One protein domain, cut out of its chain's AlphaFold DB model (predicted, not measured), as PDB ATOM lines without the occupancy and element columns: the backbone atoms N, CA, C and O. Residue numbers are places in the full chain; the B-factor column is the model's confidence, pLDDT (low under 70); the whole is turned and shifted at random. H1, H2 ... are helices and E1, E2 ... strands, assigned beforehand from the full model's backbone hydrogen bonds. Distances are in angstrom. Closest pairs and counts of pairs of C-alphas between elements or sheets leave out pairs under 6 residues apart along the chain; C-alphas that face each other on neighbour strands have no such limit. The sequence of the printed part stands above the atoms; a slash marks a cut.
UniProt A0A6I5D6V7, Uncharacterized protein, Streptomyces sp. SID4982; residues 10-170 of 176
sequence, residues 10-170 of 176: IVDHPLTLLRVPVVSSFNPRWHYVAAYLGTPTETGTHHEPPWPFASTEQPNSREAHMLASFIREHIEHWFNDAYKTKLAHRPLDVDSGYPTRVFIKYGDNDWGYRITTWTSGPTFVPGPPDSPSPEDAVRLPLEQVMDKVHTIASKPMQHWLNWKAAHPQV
ATOM      1  N   ILE A  10     205.649 376.805 341.863       93.25
ATOM      2  CA  ILE A  10     206.755 375.894 341.527       93.25
ATOM      3  C   ILE A  10     207.780 376.603 340.629       93.25
ATOM      4  O   ILE A  10     207.440 377.128 339.567       93.25
ATOM      5  N   VAL A  11     209.051 376.593 341.038       92.69
ATOM      6  CA  VAL A  11     210.138 377.289 340.329       92.69
ATOM      7  C   VAL A  11     210.531 376.609 339.012       92.69
ATOM      8  O   VAL A  11     210.605 377.278 337.986       92.69
ATOM      9  N   ASP A  12     210.709 375.288 339.018       90.56
ATOM     10  CA  ASP A  12     211.293 374.541 337.892       90.56
ATOM     11  C   ASP A  12     210.236 373.908 336.968       90.56
ATOM     12  O   ASP A  12     210.498 372.934 336.263       90.56
ATOM     13  N   HIS A  13     209.016 374.450 336.967       93.44
ATOM     14  CA  HIS A  13     207.953 373.955 336.099       93.44
ATOM     15  C   HIS A  13     208.094 374.511 334.668       93.44
ATOM     16  O   HIS A  13     208.331 375.711 334.515       93.44
ATOM     17  N   PRO A  14     207.865 373.724 333.594       94.38
ATOM     18  CA  PRO A  14     207.908 374.232 332.217       94.38
ATOM     19  C   PRO A  14     207.016 375.463 331.972       94.38
ATOM     20  O   PRO A  14     207.403 376.381 331.255       94.38
ATOM     21  N   LEU A  15     205.849 375.533 332.621       96.19
ATOM     22  CA  LEU A  15     204.955 376.703 332.560       96.19
ATOM     23  C   LEU A  15     205.562 377.969 333.184       96.19
ATOM     24  O   LEU A  15     205.288 379.074 332.717       96.19
ATOM     25  N   THR A  16     206.439 377.824 334.177       94.50
ATOM     26  CA  THR A  16     207.139 378.952 334.802       94.50
ATOM     27  C   THR A  16     208.102 379.625 333.819       94.50
ATOM     28  O   THR A  16     208.283 380.841 333.883       94.50
ATOM     29  N   LEU A  17     208.639 378.895 332.830       94.12
ATOM     30  CA  LEU A  17     209.415 379.487 331.727       94.12
ATOM     31  C   LEU A  17     208.555 380.392 330.833       94.12
ATOM     32  O   LEU A  17     209.054 381.367 330.276       94.12
ATOM     33  N   LEU A  18     207.253 380.105 330.740       96.94
ATOM     34  CA  LEU A  18     206.261 380.953 330.074       96.94
ATOM     35  C   LEU A  18     205.688 382.034 331.003       96.94
ATOM     36  O   LEU A  18     204.735 382.717 330.632       96.94
ATOM     37  N   ARG A  19     206.263 382.190 332.203       97.31
ATOM     38  CA  ARG A  19     205.807 383.091 333.272       97.31
ATOM     39  C   ARG A  19     204.408 382.768 333.807       97.31
ATOM     40  O   ARG A  19     203.779 383.620 334.429       97.31
ATOM     41  N   VAL A  20     203.925 381.543 333.594       98.19
ATOM     42  CA  VAL A  20     202.652 381.050 334.129       98.19
ATOM     43  C   VAL A  20     202.925 380.375 335.480       98.19
ATOM     44  O   VAL A  20     203.591 379.339 335.512       98.19
ATOM     45  N   PRO A  21     202.434 380.927 336.605       97.12
ATOM     46  CA  PRO A  21     202.604 380.318 337.921       97.12
ATOM     47  C   PRO A  21     201.873 378.974 338.006       97.12
ATOM     48  O   PRO A  21     200.693 378.902 337.659       97.12
ATOM     49  N   VAL A  22     202.541 377.943 338.534       95.94
ATOM     50  CA  VAL A  22     201.900 376.676 338.930       95.94
ATOM     51  C   VAL A  22     201.773 376.635 340.442       95.94
ATOM     52  O   VAL A  22     202.788 376.586 341.134       95.94
ATOM     53  N   VAL A  23     200.538 376.686 340.939       94.31
ATOM     54  CA  VAL A  23     200.211 376.854 342.362       94.31
ATOM     55  C   VAL A  23     199.540 375.604 342.929       94.31
ATOM     56  O   VAL A  23     198.879 374.864 342.205       94.31
ATOM     57  N   SER A  24     199.678 375.375 344.235       89.88
ATOM     58  CA  SER A  24     199.031 374.267 344.965       89.88
ATOM     59  C   SER A  24     197.647 374.609 345.524       89.88
ATOM     60  O   SER A  24     196.860 373.723 345.852       89.88
ATOM     61  N   SER A  25     197.341 375.902 345.636       88.25
ATOM     62  CA  SER A  25     196.123 376.436 346.241       88.25
ATOM     63  C   SER A  25     195.361 377.287 345.234       88.25
ATOM     64  O   SER A  25     195.954 378.102 344.529       88.25
ATOM     65  N   PHE A  26     194.029 377.184 345.223       88.81
ATOM     66  CA  PHE A  26     193.187 378.103 344.450       88.81
ATOM     67  C   PHE A  26     193.075 379.508 345.066       88.81
ATOM     68  O   PHE A  26     192.454 380.391 344.480       88.81
ATOM     69  N   ASN A  27     193.678 379.708 346.241       90.62
ATOM     70  CA  ASN A  27     193.916 380.995 346.887       90.62
ATOM     71  C   ASN A  27     195.428 381.142 347.142       90.62
ATOM     72  O   ASN A  27     195.871 380.925 348.277       90.62
ATOM     73  N   PRO A  28     196.239 381.419 346.105       92.81
ATOM     74  CA  PRO A  28     197.659 381.692 346.294       92.81
ATOM     75  C   PRO A  28     197.857 382.938 347.167       92.81
ATOM     76  O   PRO A  28     197.016 383.839 347.201       92.81
ATOM     77  N   ARG A  29     198.976 382.989 347.893       92.62
ATOM     78  CA  ARG A  29     199.332 384.131 348.750       92.62
ATOM     79  C   ARG A  29     199.725 385.352 347.929       92.62
ATOM     80  O   ARG A  29     199.512 386.478 348.374       92.62
ATOM     81  N   TRP A  30     200.344 385.137 346.774       94.81
ATOM     82  CA  TRP A  30     200.698 386.198 345.846       94.81
ATOM     83  C   TRP A  30     199.539 386.509 344.903       94.81
ATOM     84  O   TRP A  30     198.863 385.624 344.386       94.81
ATOM     85  N   HIS A  31     199.354 387.799 344.628       95.38
ATOM     86  CA  HIS A  31     198.362 388.286 343.675       95.38
ATOM     87  C   HIS A  31     198.876 388.147 342.241       95.38
ATOM     88  O   HIS A  31     199.246 389.132 341.604       95.38
ATOM     89  N   TYR A  32     198.971 386.919 341.739       97.31
ATOM     90  CA  TYR A  32     199.285 386.677 340.332       97.31
ATOM     91  C   TYR A  32     198.187 387.245 339.430       97.31
ATOM     92  O   TYR A  32     197.016 387.234 339.807       97.31
ATOM     93  N   VAL A  33     198.538 387.686 338.222       97.12
ATOM     94  CA  VAL A  33     197.531 388.053 337.206       97.12
ATOM     95  C   VAL A  33     196.641 386.842 336.899       97.12
ATOM     96  O   VAL A  33     195.417 386.888 337.035       97.12
ATOM     97  N   ALA A  34     197.278 385.717 336.580       98.12
ATOM     98  CA  ALA A  34     196.641 384.415 336.502       98.12
ATOM     99  C   ALA A  34     197.599 383.319 336.973       98.12
ATOM    100  O   ALA A  34     198.812 383.517 336.973       98.12
ATOM    101  N   ALA A  35     197.053 382.170 337.357       97.88
ATOM    102  CA  ALA A  35     197.808 380.991 337.760       97.88
ATOM    103  C   ALA A  35     197.128 379.710 337.264       97.88
ATOM    104  O   ALA A  35     195.908 379.675 337.095       97.88
ATOM    105  N   TYR A  36     197.914 378.657 337.067       97.06
ATOM    106  CA  TYR A  36     197.427 377.296 336.872       97.06
ATOM    107  C   TYR A  36     197.467 376.550 338.206       97.06
ATOM    108  O   TYR A  36     198.500 376.534 338.878       97.06
ATOM    109  N   LEU A  37     196.349 375.940 338.595       93.94
ATOM    110  CA  LEU A  37     196.314 375.015 339.719       93.94
ATOM    111  C   LEU A  37     196.959 373.699 339.283       93.94
ATOM    112  O   LEU A  37     196.383 372.964 338.482       93.94
ATOM    113  N   GLY A  38     198.154 373.436 339.806       90.44
ATOM    114  CA  GLY A  38     198.925 372.249 339.469       90.44
ATOM    115  C   GLY A  38     198.257 370.963 339.939       90.44
ATOM    116  O   GLY A  38     197.486 370.933 340.902       90.44
ATOM    117  N   THR A  39     198.599 369.879 339.263       85.81
ATOM    118  CA  THR A  39     198.189 368.523 339.613       85.81
ATOM    119  C   THR A  39     198.749 368.109 340.985       85.81
ATOM    120  O   THR A  39     199.760 368.657 341.456       85.81
ATOM    121  N   PRO A  40     198.151 367.098 341.644       78.88
ATOM    122  CA  PRO A  40     198.713 366.532 342.872       78.88
ATOM    123  C   PRO A  40     200.162 366.050 342.699       78.88
ATOM    124  O   PRO A  40     200.984 366.245 343.592       78.88
ATOM    125  N   THR A  41     200.497 365.488 341.532       82.06
ATOM    126  CA  THR A  41     201.851 365.015 341.204       82.06
ATOM    127  C   THR A  41     202.869 366.153 341.143       82.06
ATOM    128  O   THR A  41     203.988 365.995 341.620       82.06
ATOM    129  N   GLU A  42     202.502 367.304 340.572       84.31
ATOM    130  CA  GLU A  42     203.406 368.458 340.459       84.31
ATOM    131  C   GLU A  42     203.603 369.164 341.797       84.31
ATOM    132  O   GLU A  42     204.705 369.587 342.135       84.31
ATOM    133  N   THR A  43     202.519 369.322 342.550       79.69
ATOM    134  CA  THR A  43     202.508 370.186 343.732       79.69
ATOM    135  C   THR A  43     202.845 369.439 345.021       79.69
ATOM    136  O   THR A  43     203.126 370.074 346.036       79.69
ATOM    137  N   GLY A  44     202.786 368.101 345.010       74.06
ATOM    138  CA  GLY A  44     202.861 367.270 346.216       74.06
ATOM    139  C   GLY A  44     201.681 367.487 347.170       74.06
ATOM    140  O   GLY A  44     201.686 366.986 348.296       74.06
ATOM    141  N   THR A  45     200.676 368.257 346.745       67.81
ATOM    142  CA  THR A  45     199.518 368.604 347.565       67.81
ATOM    143  C   THR A  45     198.478 367.517 347.404       67.81
ATOM    144  O   THR A  45     197.738 367.454 346.421       67.81
ATOM    145  N   HIS A  46     198.411 366.660 348.408       61.59
ATOM    146  CA  HIS A  46     197.306 365.743 348.591       61.59
ATOM    147  C   HIS A  46     196.288 366.465 349.470       61.59
ATOM    148  O   HIS A  46     196.385 366.458 350.693       61.59
ATOM    149  N   HIS A  47     195.344 367.173 348.849       55.16
ATOM    150  CA  HIS A  47     194.109 367.482 349.569       55.16
ATOM    151  C   HIS A  47     193.402 366.155 349.903       55.16
ATOM    152  O   HIS A  47     193.709 365.134 349.293       55.16
ATOM    153  N   GLU A  48     192.494 366.134 350.877       45.25
ATOM    154  CA  GLU A  48     191.609 364.986 351.101       45.25
ATOM    155  C   GLU A  48     190.142 365.443 351.056       45.25
ATOM    156  O   GLU A  48     189.703 366.173 351.949       45.25
ATOM    157  N   PRO A  49     189.387 365.044 350.010       50.78
ATOM    158  CA  PRO A  49     189.898 364.384 348.801       50.78
ATOM    159  C   PRO A  49     190.911 365.289 348.058       50.78
ATOM    160  O   PRO A  49     190.783 366.518 348.139       50.78
ATOM    161  N   PRO A  50     191.917 364.725 347.342       56.12
ATOM    162  CA  PRO A  50     192.765 365.510 346.422       56.12
ATOM    163  C   PRO A  50     191.800 366.246 345.528       56.12
ATOM    164  O   PRO A  50     190.820 365.575 345.259       56.12
ATOM    165  N   TRP A  51     192.001 367.511 345.110       64.94
ATOM    166  CA  TRP A  51     191.023 368.247 344.279       64.94
ATOM    167  C   TRP A  51     190.338 367.271 343.310       64.94
ATOM    168  O   TRP A  51     190.957 366.952 342.297       64.94
ATOM    169  N   PRO A  52     189.163 366.682 343.642       59.31
ATOM    170  CA  PRO A  52     188.872 365.311 343.156       59.31
ATOM    171  C   PRO A  52     188.558 365.294 341.670       59.31
ATOM    172  O   PRO A  52     188.508 364.259 341.016       59.31
ATOM    173  N   PHE A  53     188.392 366.505 341.174       68.62
ATOM    174  CA  PHE A  53     188.082 366.907 339.846       68.62
ATOM    175  C   PHE A  53     189.286 367.380 339.028       68.62
ATOM    176  O   PHE A  53     189.159 367.494 337.815       68.62
ATOM    177  N   ALA A  54     190.426 367.713 339.643       76.25
ATOM    178  CA  ALA A  54     191.604 368.146 338.901       76.25
ATOM    179  C   ALA A  54     192.144 366.971 338.085       76.25
ATOM    180  O   ALA A  54     192.374 365.882 338.615       76.25
ATOM    181  N   SER A  55     192.376 367.206 336.799       80.19
ATOM    182  CA  SER A  55     193.007 366.218 335.940       80.19
ATOM    183  C   SER A  55     194.408 365.886 336.445       80.19
ATOM    184  O   SER A  55     195.112 366.743 336.977       80.19
ATOM    185  N   THR A  56     194.855 364.656 336.205       82.06
ATOM    186  CA  THR A  56     196.285 364.322 336.256       82.06
ATOM    187  C   THR A  56     197.035 364.812 335.016       82.06
ATOM    188  O   THR A  56     198.260 364.740 334.976       82.06
ATOM    189  N   GLU A  57     196.318 365.266 333.986       85.69
ATOM    190  CA  GLU A  57     196.901 365.796 332.759       85.69
ATOM    191  C   GLU A  57     197.373 367.237 332.944       85.69
ATOM    192  O   GLU A  57     196.652 368.096 333.459       85.69
ATOM    193  N   GLN A  58     198.578 367.509 332.452       90.12
ATOM    194  CA  GLN A  58     199.116 368.861 332.366       90.12
ATOM    195  C   GLN A  58     198.507 369.619 331.177       90.12
ATOM    196  O   GLN A  58     198.010 368.998 330.229       90.12
ATOM    197  N   PRO A  59     198.580 370.963 331.167       94.69
ATOM    198  CA  PRO A  59     198.216 371.742 329.995       94.69
ATOM    199  C   PRO A  59     199.102 371.350 328.811       94.69
ATOM    200  O   PRO A  59     200.329 371.311 328.929       94.69
ATOM    201  N   ASN A  60     198.499 371.088 327.654       94.69
ATOM    202  CA  ASN A  60     199.273 370.844 326.439       94.69
ATOM    203  C   ASN A  60     199.974 372.132 325.963       94.69
ATOM    204  O   ASN A  60     199.703 373.232 326.452       94.69
ATOM    205  N   SER A  61     200.852 372.022 324.961       95.31
ATOM    206  CA  SER A  61     201.608 373.172 324.447       95.31
ATOM    207  C   SER A  61     200.712 374.345 324.046       95.31
ATOM    208  O   SER A  61     201.043 375.488 324.346       95.31
ATOM    209  N   ARG A  62     199.562 374.108 323.404       95.00
ATOM    210  CA  ARG A  62     198.646 375.188 323.006       95.00
ATOM    211  C   ARG A  62     198.001 375.843 324.228       95.00
ATOM    212  O   ARG A  62     197.960 377.066 324.313       95.00
ATOM    213  N   GLU A  63     197.540 375.047 325.186       97.56
ATOM    214  CA  GLU A  63     196.940 375.526 326.438       97.56
ATOM    215  C   GLU A  63     197.932 376.341 327.276       97.56
ATOM    216  O   GLU A  63     197.591 377.419 327.763       97.56
ATOM    217  N   ALA A  64     199.187 375.896 327.354       97.75
ATOM    218  CA  ALA A  64     200.277 376.620 327.998       97.75
ATOM    219  C   ALA A  64     200.489 378.020 327.384       97.75
ATOM    220  O   ALA A  64     200.578 379.017 328.104       97.75
ATOM    221  N   HIS A  65     200.498 378.116 326.049       98.00
ATOM    222  CA  HIS A  65     200.603 379.402 325.352       98.00
ATOM    223  C   HIS A  65     199.348 380.268 325.515       98.00
ATOM    224  O   HIS A  65     199.470 381.491 325.580       98.00
ATOM    225  N   MET A  66     198.155 379.674 325.623       98.50
ATOM    226  CA  MET A  66     196.927 380.413 325.935       98.50
ATOM    227  C   MET A  66     196.997 381.045 327.331       98.50
ATOM    228  O   MET A  66     196.713 382.234 327.458       98.50
ATOM    229  N   LEU A  67     197.429 380.302 328.361       98.56
ATOM    230  CA  LEU A  67     197.603 380.837 329.722       98.56
ATOM    231  C   LEU A  67     198.605 381.998 329.748       98.56
ATOM    232  O   LEU A  67     198.328 383.052 330.321       98.56
ATOM    233  N   ALA A  68     199.746 381.839 329.075       98.38
ATOM    234  CA  ALA A  68     200.746 382.897 328.967       98.38
ATOM    235  C   ALA A  68     200.211 384.124 328.205       98.38
ATOM    236  O   ALA A  68     200.453 385.265 328.598       98.38
ATOM    237  N   SER A  69     199.453 383.901 327.127       98.31
ATOM    238  CA  SER A  69     198.817 384.962 326.338       98.31
ATOM    239  C   SER A  69     197.780 385.738 327.150       98.31
ATOM    240  O   SER A  69     197.744 386.959 327.057       98.31
ATOM    241  N   PHE A  70     197.000 385.058 327.995       98.38
ATOM    242  CA  PHE A  70     196.051 385.687 328.916       98.38
ATOM    243  C   PHE A  70     196.754 386.647 329.888       98.38
ATOM    244  O   PHE A  70     196.329 387.786 330.053       98.38
ATOM    245  N   ILE A  71     197.863 386.215 330.500       98.31
ATOM    246  CA  ILE A  71     198.650 387.064 331.411       98.31
ATOM    247  C   ILE A  71     199.216 388.278 330.667       98.31
ATOM    248  O   ILE A  71     199.132 389.407 331.154       98.31
ATOM    249  N   ARG A  72     199.780 388.052 329.474       97.88
ATOM    250  CA  ARG A  72     200.336 389.121 328.636       97.88
ATOM    251  C   ARG A  72     199.285 390.144 328.237       97.88
ATOM    252  O   ARG A  72     199.583 391.331 328.260       97.88
ATOM    253  N   GLU A  73     198.086 389.698 327.891       98.06
ATOM    254  CA  GLU A  73     196.989 390.582 327.513       98.06
ATOM    255  C   GLU A  73     196.657 391.573 328.629       98.06
ATOM    256  O   GLU A  73     196.662 392.782 328.390       98.06
ATOM    257  N   HIS A  74     196.506 391.074 329.862       97.00
ATOM    258  CA  HIS A  74     196.218 391.914 331.026       97.00
ATOM    259  C   HIS A  74     197.305 392.972 331.232       97.00
ATOM    260  O   HIS A  74     197.011 394.148 331.439       97.00
ATOM    261  N   ILE A  75     198.575 392.566 331.131       97.00
ATOM    262  CA  ILE A  75     199.726 393.468 331.271       97.00
ATOM    263  C   ILE A  75     199.740 394.525 330.166       97.00
ATOM    264  O   ILE A  75     199.975 395.701 330.443       97.00
ATOM    265  N   GLU A  76     199.499 394.122 328.918       97.06
ATOM    266  CA  GLU A  76     199.513 395.034 327.778       97.06
ATOM    267  C   GLU A  76     198.371 396.047 327.827       97.06
ATOM    268  O   GLU A  76     198.586 397.213 327.484       97.06
ATOM    269  N   HIS A  77     197.189 395.614 328.272       95.81
ATOM    270  CA  HIS A  77     195.992 396.443 328.317       95.81
ATOM    271  C   HIS A  77     195.976 397.413 329.504       95.81
ATOM    272  O   HIS A  77     195.649 398.587 329.325       95.81
ATOM    273  N   TRP A  78     196.326 396.947 330.709       94.75
ATOM    274  CA  TRP A  78     196.103 397.712 331.944       94.75
ATOM    275  C   TRP A  78     197.305 398.523 332.425       94.75
ATOM    276  O   TRP A  78     197.133 399.445 333.225       94.75
ATOM    277  N   PHE A  79     198.519 398.213 331.969       95.25
ATOM    278  CA  PHE A  79     199.728 398.863 332.471       95.25
ATOM    279  C   PHE A  79     200.377 399.804 331.460       95.25
ATOM    280  O   PHE A  79     200.260 399.651 330.251       95.25
ATOM    281  N   ASN A  80     201.107 400.792 331.980       95.50
ATOM    282  CA  ASN A  80     201.971 401.659 331.181       95.50
ATOM    283  C   ASN A  80     203.367 401.037 330.992       95.50
ATOM    284  O   ASN A  80     203.752 400.111 331.708       95.50
ATOM    285  N   ASP A  81     204.157 401.589 330.070       96.19
ATOM    286  CA  ASP A  81     205.464 401.035 329.685       96.19
ATOM    287  C   ASP A  81     206.465 400.946 330.842       96.19
ATOM    288  O   ASP A  81     207.244 399.992 330.934       96.19
ATOM    289  N   ALA A  82     206.422 401.902 331.774       95.00
ATOM    290  CA  ALA A  82     207.273 401.876 332.958       95.00
ATOM    291  C   ALA A  82     206.950 400.663 333.848       95.00
ATOM    292  O   ALA A  82     207.854 399.965 334.316       95.00
ATOM    293  N   TYR A  83     205.664 400.369 334.054       93.38
ATOM    294  CA  TYR A  83     205.243 399.224 334.855       93.38
ATOM    295  C   TYR A  83     205.444 397.892 334.116       93.38
ATOM    296  O   TYR A  83     205.912 396.935 334.732       93.38
ATOM    297  N   LYS A  84     205.218 397.842 332.794       95.44
ATOM    298  CA  LYS A  84     205.572 396.681 331.952       95.44
ATOM    299  C   LYS A  84     207.060 396.346 332.067       95.44
ATOM    300  O   LYS A  84     207.422 395.203 332.336       95.44
ATOM    301  N   THR A  85     207.923 397.362 331.981       94.75
ATOM    302  CA  THR A  85     209.376 397.209 332.165       94.75
ATOM    303  C   THR A  85     209.701 396.655 333.549       94.75
ATOM    304  O   THR A  85     210.504 395.734 333.681       94.75
ATOM    305  N   LYS A  86     209.054 397.162 334.605       93.12
ATOM    306  CA  LYS A  86     209.228 396.641 335.969       93.12
ATOM    307  C   LYS A  86     208.832 395.163 336.082       93.12
ATOM    308  O   LYS A  86     209.556 394.400 336.719       93.12
ATOM    309  N   LEU A  87     207.706 394.758 335.494       92.88
ATOM    310  CA  LEU A  87     207.245 393.365 335.512       92.88
ATOM    311  C   LEU A  87     208.182 392.430 334.736       92.88
ATOM    312  O   LEU A  87     208.464 391.332 335.215       92.88
ATOM    313  N   ALA A  88     208.756 392.888 333.620       93.31
ATOM    314  CA  ALA A  88     209.706 392.111 332.821       93.31
ATOM    315  C   ALA A  88     210.961 391.668 333.604       93.31
ATOM    316  O   ALA A  88     211.541 390.630 333.302       93.31
ATOM    317  N   HIS A  89     211.351 392.406 334.651       92.00
ATOM    318  CA  HIS A  89     212.476 392.047 335.527       92.00
ATOM    319  C   HIS A  89     212.109 391.045 336.635       92.00
ATOM    320  O   HIS A  89     212.978 390.623 337.400       92.00
ATOM    321  N   ARG A  90     210.830 390.679 336.775       92.31
ATOM    322  CA  ARG A  90     210.359 389.690 337.754       92.31
ATOM    323  C   ARG A  90     210.227 388.315 337.100       92.31
ATOM    324  O   ARG A  90     209.963 388.267 335.904       92.31
ATOM    325  N   PRO A  91     210.339 387.203 337.851       94.38
ATOM    326  CA  PRO A  91     210.141 385.874 337.269       94.38
ATOM    327  C   PRO A  91     208.679 385.580 336.893       94.38
ATOM    328  O   PRO A  91     208.442 384.924 335.888       94.38
ATOM    329  N   LEU A  92     207.713 386.088 337.671       96.50
ATOM    330  CA  LEU A  92     206.272 385.950 337.423       96.50
ATOM    331  C   LEU A  92     205.567 387.304 337.556       96.50
ATOM    332  O   LEU A  92     206.058 388.214 338.237       96.50
ATOM    333  N   ASP A  93     204.395 387.405 336.934       96.62
ATOM    334  CA  ASP A  93     203.599 388.627 336.855       96.62
ATOM    335  C   ASP A  93     202.567 388.718 337.987       96.62
ATOM    336  O   ASP A  93     201.680 387.872 338.128       96.62
ATOM    337  N   VAL A  94     202.691 389.770 338.803       95.19
ATOM    338  CA  VAL A  94     201.828 390.032 339.962       95.19
ATOM    339  C   VAL A  94     201.203 391.421 339.894       95.19
ATOM    340  O   VAL A  94     201.871 392.401 339.550       95.19
ATOM    341  N   ASP A  95     199.941 391.502 340.295       94.50
ATOM    342  CA  ASP A  95     199.136 392.714 340.362       94.50
ATOM    343  C   ASP A  95     198.267 392.699 341.626       94.50
ATOM    344  O   ASP A  95     197.247 392.023 341.692       94.50
ATOM    345  N   SER A  96     198.656 393.470 342.643       87.94
ATOM    346  CA  SER A  96     197.906 393.558 343.904       87.94
ATOM    347  C   SER A  96     196.533 394.222 343.768       87.94
ATOM    348  O   SER A  96     195.725 394.116 344.687       87.94
ATOM    349  N   GLY A  97     196.276 394.945 342.673       89.44
ATOM    350  CA  GLY A  97     194.979 395.566 342.394       89.44
ATOM    351  C   GLY A  97     194.006 394.640 341.665       89.44
ATOM    352  O   GLY A  97     192.828 394.977 341.544       89.44
ATOM    353  N   TYR A  98     194.471 393.479 341.197       91.56
ATOM    354  CA  TYR A  98     193.681 392.552 340.404       91.56
ATOM    355  C   TYR A  98     193.513 391.212 341.127       91.56
ATOM    356  O   TYR A  98     194.497 390.582 341.518       91.56
ATOM    357  N   PRO A  99     192.272 390.731 341.316       93.69
ATOM    358  CA  PRO A  99     192.075 389.440 341.947       93.69
ATOM    359  C   PRO A  99     192.571 388.330 341.022       93.69
ATOM    360  O   PRO A  99     192.150 388.242 339.871       93.69
ATOM    361  N   THR A 100     193.438 387.453 341.522       97.12
ATOM    362  CA  THR A 100     194.017 386.372 340.718       97.12
ATOM    363  C   THR A 100     192.942 385.491 340.095       97.12
ATOM    364  O   THR A 100     191.981 385.094 340.767       97.12
ATOM    365  N   ARG A 101     193.126 385.181 338.807       97.56
ATOM    366  CA  ARG A 101     192.378 384.154 338.077       97.56
ATOM    367  C   ARG A 101     193.127 382.830 338.179       97.56
ATOM    368  O   ARG A 101     194.235 382.717 337.663       97.56
ATOM    369  N   VAL A 102     192.549 381.844 338.855       96.94
ATOM    370  CA  VAL A 102     193.144 380.505 338.956       96.94
ATOM    371  C   VAL A 102     192.427 379.578 337.993       96.94
ATOM    372  O   VAL A 102     191.228 379.359 338.140       96.94
ATOM    373  N   PHE A 103     193.153 379.044 337.019       97.62
ATOM    374  CA  PHE A 103     192.654 378.081 336.047       97.62
ATOM    375  C   PHE A 103     192.926 376.657 336.521       97.62
ATOM    376  O   PHE A 103     193.985 376.371 337.075       97.62
ATOM    377  N   ILE A 104     191.980 375.764 336.260       94.88
ATOM    378  CA  ILE A 104     192.081 374.340 336.564       94.88
ATOM    379  C   ILE A 104     191.695 373.532 335.329       94.88
ATOM    380  O   ILE A 104     190.748 373.884 334.627       94.88
ATOM    381  N   LYS A 105     192.433 372.455 335.066       94.31
ATOM    382  CA  LYS A 105     192.115 371.485 334.016       94.31
ATOM    383  C   LYS A 105     191.418 370.295 334.664       94.31
ATOM    384  O   LYS A 105     191.957 369.726 335.610       94.31
ATOM    385  N   TYR A 106     190.244 369.927 334.165       91.19
ATOM    386  CA  TYR A 106     189.516 368.722 334.576       91.19
ATOM    387  C   TYR A 106     189.808 367.541 333.636       91.19
ATOM    388  O   TYR A 106     189.818 366.388 334.061       91.19
ATOM    389  N   GLY A 107     190.153 367.826 332.376       90.44
ATOM    390  CA  GLY A 107     190.576 366.840 331.383       90.44
ATOM    391  C   GLY A 107     190.867 367.471 330.021       90.44
ATOM    392  O   GLY A 107     191.075 368.687 329.907       90.44
ATOM    393  N   ASP A 108     190.881 366.650 328.971       89.75
ATOM    394  CA  ASP A 108     191.026 367.152 327.607       89.75
ATOM    395  C   ASP A 108     189.873 368.093 327.229       89.75
ATOM    396  O   ASP A 108     188.697 367.753 327.369       89.75
ATOM    397  N   ASN A 109     190.229 369.290 326.754       90.12
ATOM    398  CA  ASN A 109     189.297 370.369 326.421       90.12
ATOM    399  C   ASN A 109     188.262 370.690 327.518       90.12
ATOM    400  O   ASN A 109     187.170 371.170 327.213       90.12
ATOM    401  N   ASP A 110     188.615 370.459 328.783       93.19
ATOM    402  CA  ASP A 110     187.716 370.631 329.917       93.19
ATOM    403  C   ASP A 110     188.413 371.402 331.039       93.19
ATOM    404  O   ASP A 110     189.338 370.910 331.694       93.19
ATOM    405  N   TRP A 111     188.003 372.656 331.197       95.75
ATOM    406  CA  TRP A 111     188.655 373.637 332.045       95.75
ATOM    407  C   TRP A 111     187.647 374.402 332.892       95.75
ATOM    408  O   TRP A 111     186.519 374.662 332.479       95.75
ATOM    409  N   GLY A 112     188.113 374.857 334.048       94.94
ATOM    410  CA  GLY A 112     187.417 375.793 334.916       94.94
ATOM    411  C   GLY A 112     188.315 376.958 335.309       94.94
ATOM    412  O   GLY A 112     189.537 376.932 335.130       94.94
ATOM    413  N   TYR A 113     187.713 377.991 335.887       95.69
ATOM    414  CA  TYR A 113     188.459 379.038 336.573       95.69
ATOM    415  C   TYR A 113     187.777 379.476 337.862       95.69
ATOM    416  O   TYR A 113     186.571 379.322 338.051       95.69
ATOM    417  N   ARG A 114     188.574 380.065 338.746       93.75
ATOM    418  CA  ARG A 114     188.132 380.741 339.957       93.75
ATOM    419  C   ARG A 114     188.690 382.155 339.991       93.75
ATOM    420  O   ARG A 114     189.802 382.411 339.529       93.75
ATOM    421  N   ILE A 115     187.942 383.058 340.615       94.88
ATOM    422  CA  ILE A 115     188.455 384.347 341.076       94.88
ATOM    423  C   ILE A 115     188.702 384.273 342.586       94.88
ATOM    424  O   ILE A 115     187.806 383.912 343.345       94.88
ATOM    425  N   THR A 116     189.904 384.638 343.034       93.50
ATOM    426  CA  THR A 116     190.311 384.546 344.456       93.50
ATOM    427  C   THR A 116     189.439 385.347 345.427       93.50
ATOM    428  O   THR A 116     189.376 385.023 346.607       93.50
ATOM    429  N   THR A 117     188.720 386.365 344.950       92.31
ATOM    430  CA  THR A 117     187.793 387.159 345.772       92.31
ATOM    431  C   THR A 117     186.388 386.572 345.881       92.31
ATOM    432  O   THR A 117     185.564 387.127 346.606       92.31
ATOM    433  N   TRP A 118     186.073 385.471 345.193       92.06
ATOM    434  CA  TRP A 118     184.778 384.811 345.350       92.06
ATOM    435  C   TRP A 118     184.653 384.161 346.727       92.06
ATOM    436  O   TRP A 118     185.432 383.273 347.084       92.06
ATOM    437  N   THR A 119     183.633 384.581 347.473       89.12
ATOM    438  CA  THR A 119     183.300 384.083 348.817       89.12
ATOM    439  C   THR A 119     182.048 383.200 348.843       89.12
ATOM    440  O   THR A 119     181.750 382.599 349.871       89.12
ATOM    441  N   SER A 120     181.320 383.101 347.728       85.31
ATOM    442  CA  SER A 120     180.079 382.329 347.585       85.31
ATOM    443  C   SER A 120     179.904 381.814 346.155       85.31
ATOM    444  O   SER A 120     180.483 382.381 345.230       85.31
ATOM    445  N   GLY A 121     179.042 380.810 345.973       84.00
ATOM    446  CA  GLY A 121     178.793 380.167 344.679       84.00
ATOM    447  C   GLY A 121     179.721 378.974 344.419       84.00
ATOM    448  O   GLY A 121     180.389 378.509 345.350       84.00
ATOM    449  N   PRO A 122     179.755 378.460 343.176       84.44
ATOM    450  CA  PRO A 122     180.636 377.363 342.798       84.44
ATOM    451  C   PRO A 122     182.111 377.691 343.048       84.44
ATOM    452  O   PRO A 122     182.554 378.831 342.884       84.44
ATOM    453  N   THR A 123     182.898 376.678 343.422       87.06
ATOM    454  CA  THR A 123     184.335 376.865 343.682       87.06
ATOM    455  C   THR A 123     185.092 377.281 342.421       87.06
ATOM    456  O   THR A 123     185.998 378.112 342.503       87.06
ATOM    457  N   PHE A 124     184.699 376.715 341.286       91.12
ATOM    458  CA  PHE A 124     185.189 377.005 339.946       91.12
ATOM    459  C   PHE A 124     183.990 377.102 339.007       91.12
ATOM    460  O   PHE A 124     182.961 376.476 339.260       91.12
ATOM    461  N   VAL A 125     184.131 377.868 337.927       91.19
ATOM    462  CA  VAL A 125     183.145 377.928 336.845       91.19
ATOM    463  C   VAL A 125     183.830 377.691 335.486       91.19
ATOM    464  O   VAL A 125     184.854 378.316 335.204       91.19
ATOM    465  N   PRO A 126     183.285 376.819 334.623       91.75
ATOM    466  CA  PRO A 126     182.345 375.766 334.998       91.75
ATOM    467  C   PRO A 126     182.912 374.915 336.148       91.75
ATOM    468  O   PRO A 126     184.127 374.859 336.391       91.75
ATOM    469  N   GLY A 127     181.994 374.351 336.922       88.62
ATOM    470  CA  GLY A 127     182.316 373.368 337.937       88.62
ATOM    471  C   GLY A 127     182.868 372.092 337.299       88.62
ATOM    472  O   GLY A 127     182.924 371.960 336.074       88.62
ATOM    473  N   PRO A 128     183.315 371.152 338.128       86.44
ATOM    474  CA  PRO A 128     183.893 369.924 337.623       86.44
ATOM    475  C   PRO A 128     182.850 369.005 336.964       86.44
ATOM    476  O   PRO A 128     181.651 369.165 337.209       86.44
ATOM    477  N   PRO A 129     183.271 368.013 336.158       81.88
ATOM    478  CA  PRO A 129     182.351 367.136 335.424       81.88
ATOM    479  C   PRO A 129     181.413 366.305 336.306       81.88
ATOM    480  O   PRO A 129     180.346 365.898 335.855       81.88
ATOM    481  N   ASP A 130     181.815 366.038 337.546       78.88
ATOM    482  CA  ASP A 130     181.047 365.328 338.569       78.88
ATOM    483  C   ASP A 130     180.242 366.275 339.477       78.88
ATOM    484  O   ASP A 130     179.681 365.842 340.488       78.88
ATOM    485  N   SER A 131     180.164 367.566 339.129       79.56
ATOM    486  CA  SER A 131     179.383 368.544 339.880       79.56
ATOM    487  C   SER A 131     177.920 368.091 339.995       79.56
ATOM    488  O   SER A 131     177.308 367.710 338.992       79.56
ATOM    489  N   PRO A 132     177.310 368.171 341.194       73.12
ATOM    490  CA  PRO A 132     175.915 367.786 341.397       73.12
ATOM    491  C   PRO A 132     174.929 368.697 340.654       73.12
ATOM    492  O   PRO A 132     173.771 368.317 340.491       73.12
ATOM    493  N   SER A 133     175.368 369.884 340.214       75.44
ATOM    494  CA  SER A 133     174.570 370.778 339.376       75.44
ATOM    495  C   SER A 133     174.962 370.621 337.898       75.44
ATOM    496  O   SER A 133     176.075 371.002 337.523       75.44
ATOM    497  N   PRO A 134     174.079 370.090 337.028       63.31
ATOM    498  CA  PRO A 134     174.391 369.862 335.614       63.31
ATOM    499  C   PRO A 134     174.712 371.139 334.827       63.31
ATOM    500  O   PRO A 134     175.440 371.088 333.840       63.31
ATOM    501  N   GLU A 135     174.180 372.286 335.257       68.50
ATOM    502  CA  GLU A 135     174.471 373.596 334.657       68.50
ATOM    503  C   GLU A 135     175.901 374.080 334.944       68.50
ATOM    504  O   GLU A 135     176.454 374.860 334.167       68.50
ATOM    505  N   ASP A 136     176.518 373.557 336.008       71.12
ATOM    506  CA  ASP A 136     177.910 373.818 336.356       71.12
ATOM    507  C   ASP A 136     178.865 372.816 335.693       71.12
ATOM    508  O   ASP A 136     180.014 373.165 335.470       71.12
ATOM    509  N   ALA A 137     178.416 371.612 335.317       72.38
ATOM    510  CA  ALA A 137     179.250 370.543 334.743       72.38
ATOM    511  C   ALA A 137     179.505 370.672 333.220       72.38
ATOM    512  O   ALA A 137     179.762 369.684 332.523       72.38
ATOM    513  N   VAL A 138     179.395 371.882 332.663       85.00
ATOM    514  CA  VAL A 138     179.601 372.113 331.227       85.00
ATOM    515  C   VAL A 138     181.088 372.042 330.900       85.00
ATOM    516  O   VAL A 138     181.859 372.891 331.337       85.00
ATOM    517  N   ARG A 139     181.476 371.088 330.049       90.62
ATOM    518  CA  ARG A 139     182.849 370.997 329.541       90.62
ATOM    519  C   ARG A 139     183.156 372.157 328.615       90.62
ATOM    520  O   ARG A 139     182.511 372.299 327.574       90.62
ATOM    521  N   LEU A 140     184.146 372.967 328.977       93.81
ATOM    522  CA  LEU A 140     184.581 374.096 328.163       93.81
ATOM    523  C   LEU A 140     186.079 374.023 327.873       93.81
ATOM    524  O   LEU A 140     186.872 373.868 328.805       93.81
ATOM    525  N   PRO A 141     186.496 374.232 326.609       95.62
ATOM    526  CA  PRO A 141     187.904 374.396 326.298       95.62
ATOM    527  C   PRO A 141     188.428 375.686 326.935       95.62
ATOM    528  O   PRO A 141     187.688 376.660 327.114       95.62
ATOM    529  N   LEU A 142     189.734 375.722 327.209       97.44
ATOM    530  CA  LEU A 142     190.380 376.835 327.909       97.44
ATOM    531  C   LEU A 142     190.070 378.208 327.291       97.44
ATOM    532  O   LEU A 142     189.828 379.167 328.018       97.44
ATOM    533  N   GLU A 143     190.018 378.313 325.961       97.06
ATOM    534  CA  GLU A 143     189.683 379.575 325.291       97.06
ATOM    535  C   GLU A 143     188.289 380.095 325.684       97.06
ATOM    536  O   GLU A 143     188.132 381.279 325.980       97.06
ATOM    537  N   GLN A 144     187.280 379.222 325.750       95.75
ATOM    538  CA  GLN A 144     185.922 379.618 326.140       95.75
ATOM    539  C   GLN A 144     185.842 379.972 327.628       95.75
ATOM    540  O   GLN A 144     185.074 380.850 328.030       95.75
ATOM    541  N   VAL A 145     186.664 379.326 328.455       96.69
ATOM    542  CA  VAL A 145     186.833 379.700 329.860       96.69
ATOM    543  C   VAL A 145     187.442 381.102 329.977       96.69
ATOM    544  O   VAL A 145     186.914 381.936 330.710       96.69
ATOM    545  N   MET A 146     188.476 381.420 329.197       97.81
ATOM    546  CA  MET A 146     189.060 382.767 329.139       97.81
ATOM    547  C   MET A 146     188.074 383.818 328.617       97.81
ATOM    548  O   MET A 146     188.056 384.939 329.126       97.81
ATOM    549  N   ASP A 147     187.218 383.464 327.655       96.50
ATOM    550  CA  ASP A 147     186.136 384.333 327.179       96.50
ATOM    551  C   ASP A 147     185.146 384.664 328.305       96.50
ATOM    552  O   ASP A 147     184.741 385.821 328.454       96.50
ATOM    553  N   LYS A 148     184.797 383.680 329.147       94.31
ATOM    554  CA  LYS A 148     183.961 383.906 330.338       94.31
ATOM    555  C   LYS A 148     184.639 384.825 331.349       94.31
ATOM    556  O   LYS A 148     183.973 385.708 331.881       94.31
ATOM    557  N   VAL A 149     185.940 384.656 331.590       94.94
ATOM    558  CA  VAL A 149     186.706 385.545 332.485       94.94
ATOM    559  C   VAL A 149     186.668 386.994 331.991       94.94
ATOM    560  O   VAL A 149     186.563 387.920 332.796       94.94
ATOM    561  N   HIS A 150     186.714 387.184 330.673       94.00
ATOM    562  CA  HIS A 150     186.640 388.486 330.023       94.00
ATOM    563  C   HIS A 150     185.210 388.932 329.697       94.00
ATOM    564  O   HIS A 150     185.036 389.811 328.861       94.00
ATOM    565  N   THR A 151     184.167 388.358 330.299       91.19
ATOM    566  CA  THR A 151     182.778 388.745 330.011       91.19
ATOM    567  C   THR A 151     182.247 389.736 331.041       91.19
ATOM    568  O   THR A 151     182.295 389.495 332.244       91.19
ATOM    569  N   ILE A 152     181.659 390.832 330.558       77.75
ATOM    570  CA  ILE A 152     180.806 391.723 331.354       77.75
ATOM    571  C   ILE A 152     179.398 391.652 330.760       77.75
ATOM    572  O   ILE A 152     179.216 391.779 329.548       77.75
ATOM    573  N   ALA A 153     178.396 391.435 331.616       78.38
ATOM    574  CA  ALA A 153     177.015 391.132 331.239       78.38
ATOM    575  C   ALA A 153     176.879 389.848 330.396       78.38
ATOM    576  O   ALA A 153     176.652 388.782 330.961       78.38
ATOM    577  N   SER A 154     177.001 389.927 329.068       83.81
ATOM    578  CA  SER A 154     176.682 388.808 328.164       83.81
ATOM    579  C   SER A 154     177.670 388.578 327.022       83.81
ATOM    580  O   SER A 154     177.486 387.635 326.253       83.81
ATOM    581  N   LYS A 155     178.703 389.418 326.876       89.50
ATOM    582  CA  LYS A 155     179.690 389.292 325.795       89.50
ATOM    583  C   LYS A 155     181.116 389.469 326.318       89.50
ATOM    584  O   LYS A 155     181.318 390.294 327.215       89.50
ATOM    585  N   PRO A 156     182.099 388.761 325.731       93.00
ATOM    586  CA  PRO A 156     183.500 389.048 325.986       93.00
ATOM    587  C   PRO A 156     183.828 390.507 325.659       93.00
ATOM    588  O   PRO A 156     183.299 391.084 324.704       93.00
ATOM    589  N   MET A 157     184.702 391.103 326.458       94.94
ATOM    590  CA  MET A 157     185.164 392.471 326.284       94.94
ATOM    591  C   MET A 157     185.886 392.634 324.943       94.94
ATOM    592  O   MET A 157     186.615 391.754 324.486       94.94
ATOM    593  N   GLN A 158     185.710 393.797 324.313       95.31
ATOM    594  CA  GLN A 158     186.221 394.032 322.960       95.31
ATOM    595  C   GLN A 158     187.754 393.971 322.874       95.31
ATOM    596  O   GLN A 158     188.280 393.506 321.866       95.31
ATOM    597  N   HIS A 159     188.476 394.420 323.907       95.31
ATOM    598  CA  HIS A 159     189.942 394.380 323.909       95.31
ATOM    599  C   HIS A 159     190.467 392.937 323.901       95.31
ATOM    600  O   HIS A 159     191.349 392.638 323.100       95.31
ATOM    601  N   TRP A 160     189.827 392.028 324.642       97.00
ATOM    602  CA  TRP A 160     190.133 390.598 324.597       97.00
ATOM    603  C   TRP A 160     189.878 389.988 323.211       97.00
ATOM    604  O   TRP A 160     190.722 389.280 322.663       97.00
ATOM    605  N   LEU A 161     188.739 390.306 322.583       96.38
ATOM    606  CA  LEU A 161     188.444 389.838 321.220       96.38
ATOM    607  C   LEU A 161     189.483 390.338 320.204       96.38
ATOM    608  O   LEU A 161     189.942 389.569 319.356       96.38
ATOM    609  N   ASN A 162     189.881 391.608 320.314       97.62
ATOM    610  CA  ASN A 162     190.925 392.196 319.478       97.62
ATOM    611  C   ASN A 162     192.281 391.522 319.725       97.62
ATOM    612  O   ASN A 162     193.001 391.230 318.770       97.62
ATOM    613  N   TRP A 163     192.609 391.223 320.985       97.94
ATOM    614  CA  TRP A 163     193.828 390.511 321.351       97.94
ATOM    615  C   TRP A 163     193.884 389.125 320.717       97.94
ATOM    616  O   TRP A 163     194.876 388.796 320.064       97.94
ATOM    617  N   LYS A 164     192.809 388.334 320.827       97.06
ATOM    618  CA  LYS A 164     192.741 387.010 320.189       97.06
ATOM    619  C   LYS A 164     192.911 387.096 318.674       97.06
ATOM    620  O   LYS A 164     193.643 386.299 318.093       97.06
ATOM    621  N   ALA A 165     192.271 388.077 318.035       96.88
ATOM    622  CA  ALA A 165     192.389 388.295 316.595       96.88
ATOM    623  C   ALA A 165     193.820 388.666 316.161       96.88
ATOM    624  O   ALA A 165     194.243 388.257 315.082       96.88
ATOM    625  N   ALA A 166     194.563 389.390 317.003       97.38
ATOM    626  CA  ALA A 166     195.966 389.741 316.776       97.38
ATOM    627  C   ALA A 166     196.954 388.593 317.071       97.38
ATOM    628  O   ALA A 166     198.111 388.672 316.665       97.38
ATOM    629  N   HIS A 167     196.511 387.523 317.741       96.81
ATOM    630  CA  HIS A 167     197.339 386.369 318.113       96.81
ATOM    631  C   HIS A 167     196.756 385.033 317.602       96.81
ATOM    632  O   HIS A 167     196.544 384.101 318.388       96.81
ATOM    633  N   PRO A 168     196.487 384.891 316.287       95.81
ATOM    634  CA  PRO A 168     195.842 383.701 315.732       95.81
ATOM    635  C   PRO A 168     196.644 382.410 315.959       95.81
ATOM    636  O   PRO A 168     196.040 381.360 316.150       95.81
ATOM    637  N   GLN A 169     197.974 382.484 316.021       93.62
ATOM    638  CA  GLN A 169     198.863 381.353 316.309       93.62
ATOM    639  C   GLN A 169     198.612 380.715 317.684       93.62
ATOM    640  O   GLN A 169     198.892 379.539 317.879       93.62
ATOM    641  N   VAL A 170     198.064 381.476 318.640       94.75
ATOM    642  CA  VAL A 170     197.713 380.969 319.974       94.75
ATOM    643  C   VAL A 170     196.285 380.415 319.978       94.75
ATOM    644  O   VAL A 170     196.039 379.313 320.469       94.75
TER     645      VAL A 170
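This is residues 10 to 170 of the 176 residues of an uncharacterized protein of Streptomyces sp. SID4982 (UniProt A0A6I5D6V7). A small three-stranded sheet has two helices, H3 and H5, side by side over one face and no named helix over the other. H6 packs on the later part of H3 away from the sheet, H4 folds back beside the last part of H3, and long loops make up much of the rest. The 161 printed residues hold six named helices and three named strands, in the order H1 E1 H2 H3 H4 E2 E3 H5 H6; the sheet is mixed, in the order E1 E2 E3. The class is mixed, helices and strands, with 68 of the 161 residues in named elements, under half. The whole is compact, with a radius of gyration of the C-alphas of 15.2 A, and rounded, spanning 45 by 37 by 32 A.

E2, residues 101 to 107, is the inner strand. E1, residues 34 to 37, is its parallel neighbour, with N 35 and O 101 2.9 A apart, within hydrogen-bond range. E3, residues 110 to 115, forms an antiparallel hairpin with E2, and N 104 and O 112 are 2.9 A apart. H3, residues 61 to 78, and H5, residues 142 to 149, are on the same face, giving two layers, a sheet with helices on one face. H3 lies over E1; their closest C-alphas, Ala 34 and Ile 71, are 6.1 A apart. H5 lies over E3 at a height over the sheet of 8.0 A; the closest C-alphas, Trp 111 and Leu 142, are 5.5 A apart. H3, with residues 63 to 70 alone, touches H5 at a shallow tilt of 26 degrees, the same way; the closest C-alphas, Glu 63 and Leu 142, are 6.8 A apart. H6, residues 158 to 166, only just touches H3, with 3 pairs of C-alphas within 8 A, the closest Glu 73 and Trp 163 at 6.9 A, made by residues 73 to 77 of H3 alone. H4, residues 81 to 88, is close to H3 but not clearly touching, with C-alphas of Ile 75 and Lys 84 6.7 A apart. H1, residues 14 to 17, and H2, residues 40 to 43, are not on the sheet. E1, then H2, H3 and H4, then E2 make a strand-helix-strand unit, two parallel neighbour strands with helices between. In H3, H4, H5 and H6 every O i to N i+4 pair is within hydrogen-bond range; H1 and H2 are too short for such a pair.

H1 begins at C-alpha 14, (207.908, 374.232, 332.217). H3 is 26.2 A long, E2 18.7 A, E3 17.7 A and H6 12.3 A, ending at C-alpha 166, (195.966, 389.741, 316.776).

The C-alphas farthest apart, Ala 82 and Pro 132, are 47.1 A apart. The printed part has no cut. The links H1 to E1, H2 to H3, H4 to E2 and E3 to H5 are long. Residues 45 to 53 and 134 to 135 have pLDDT under 70; the mean of the printed part is 90.0.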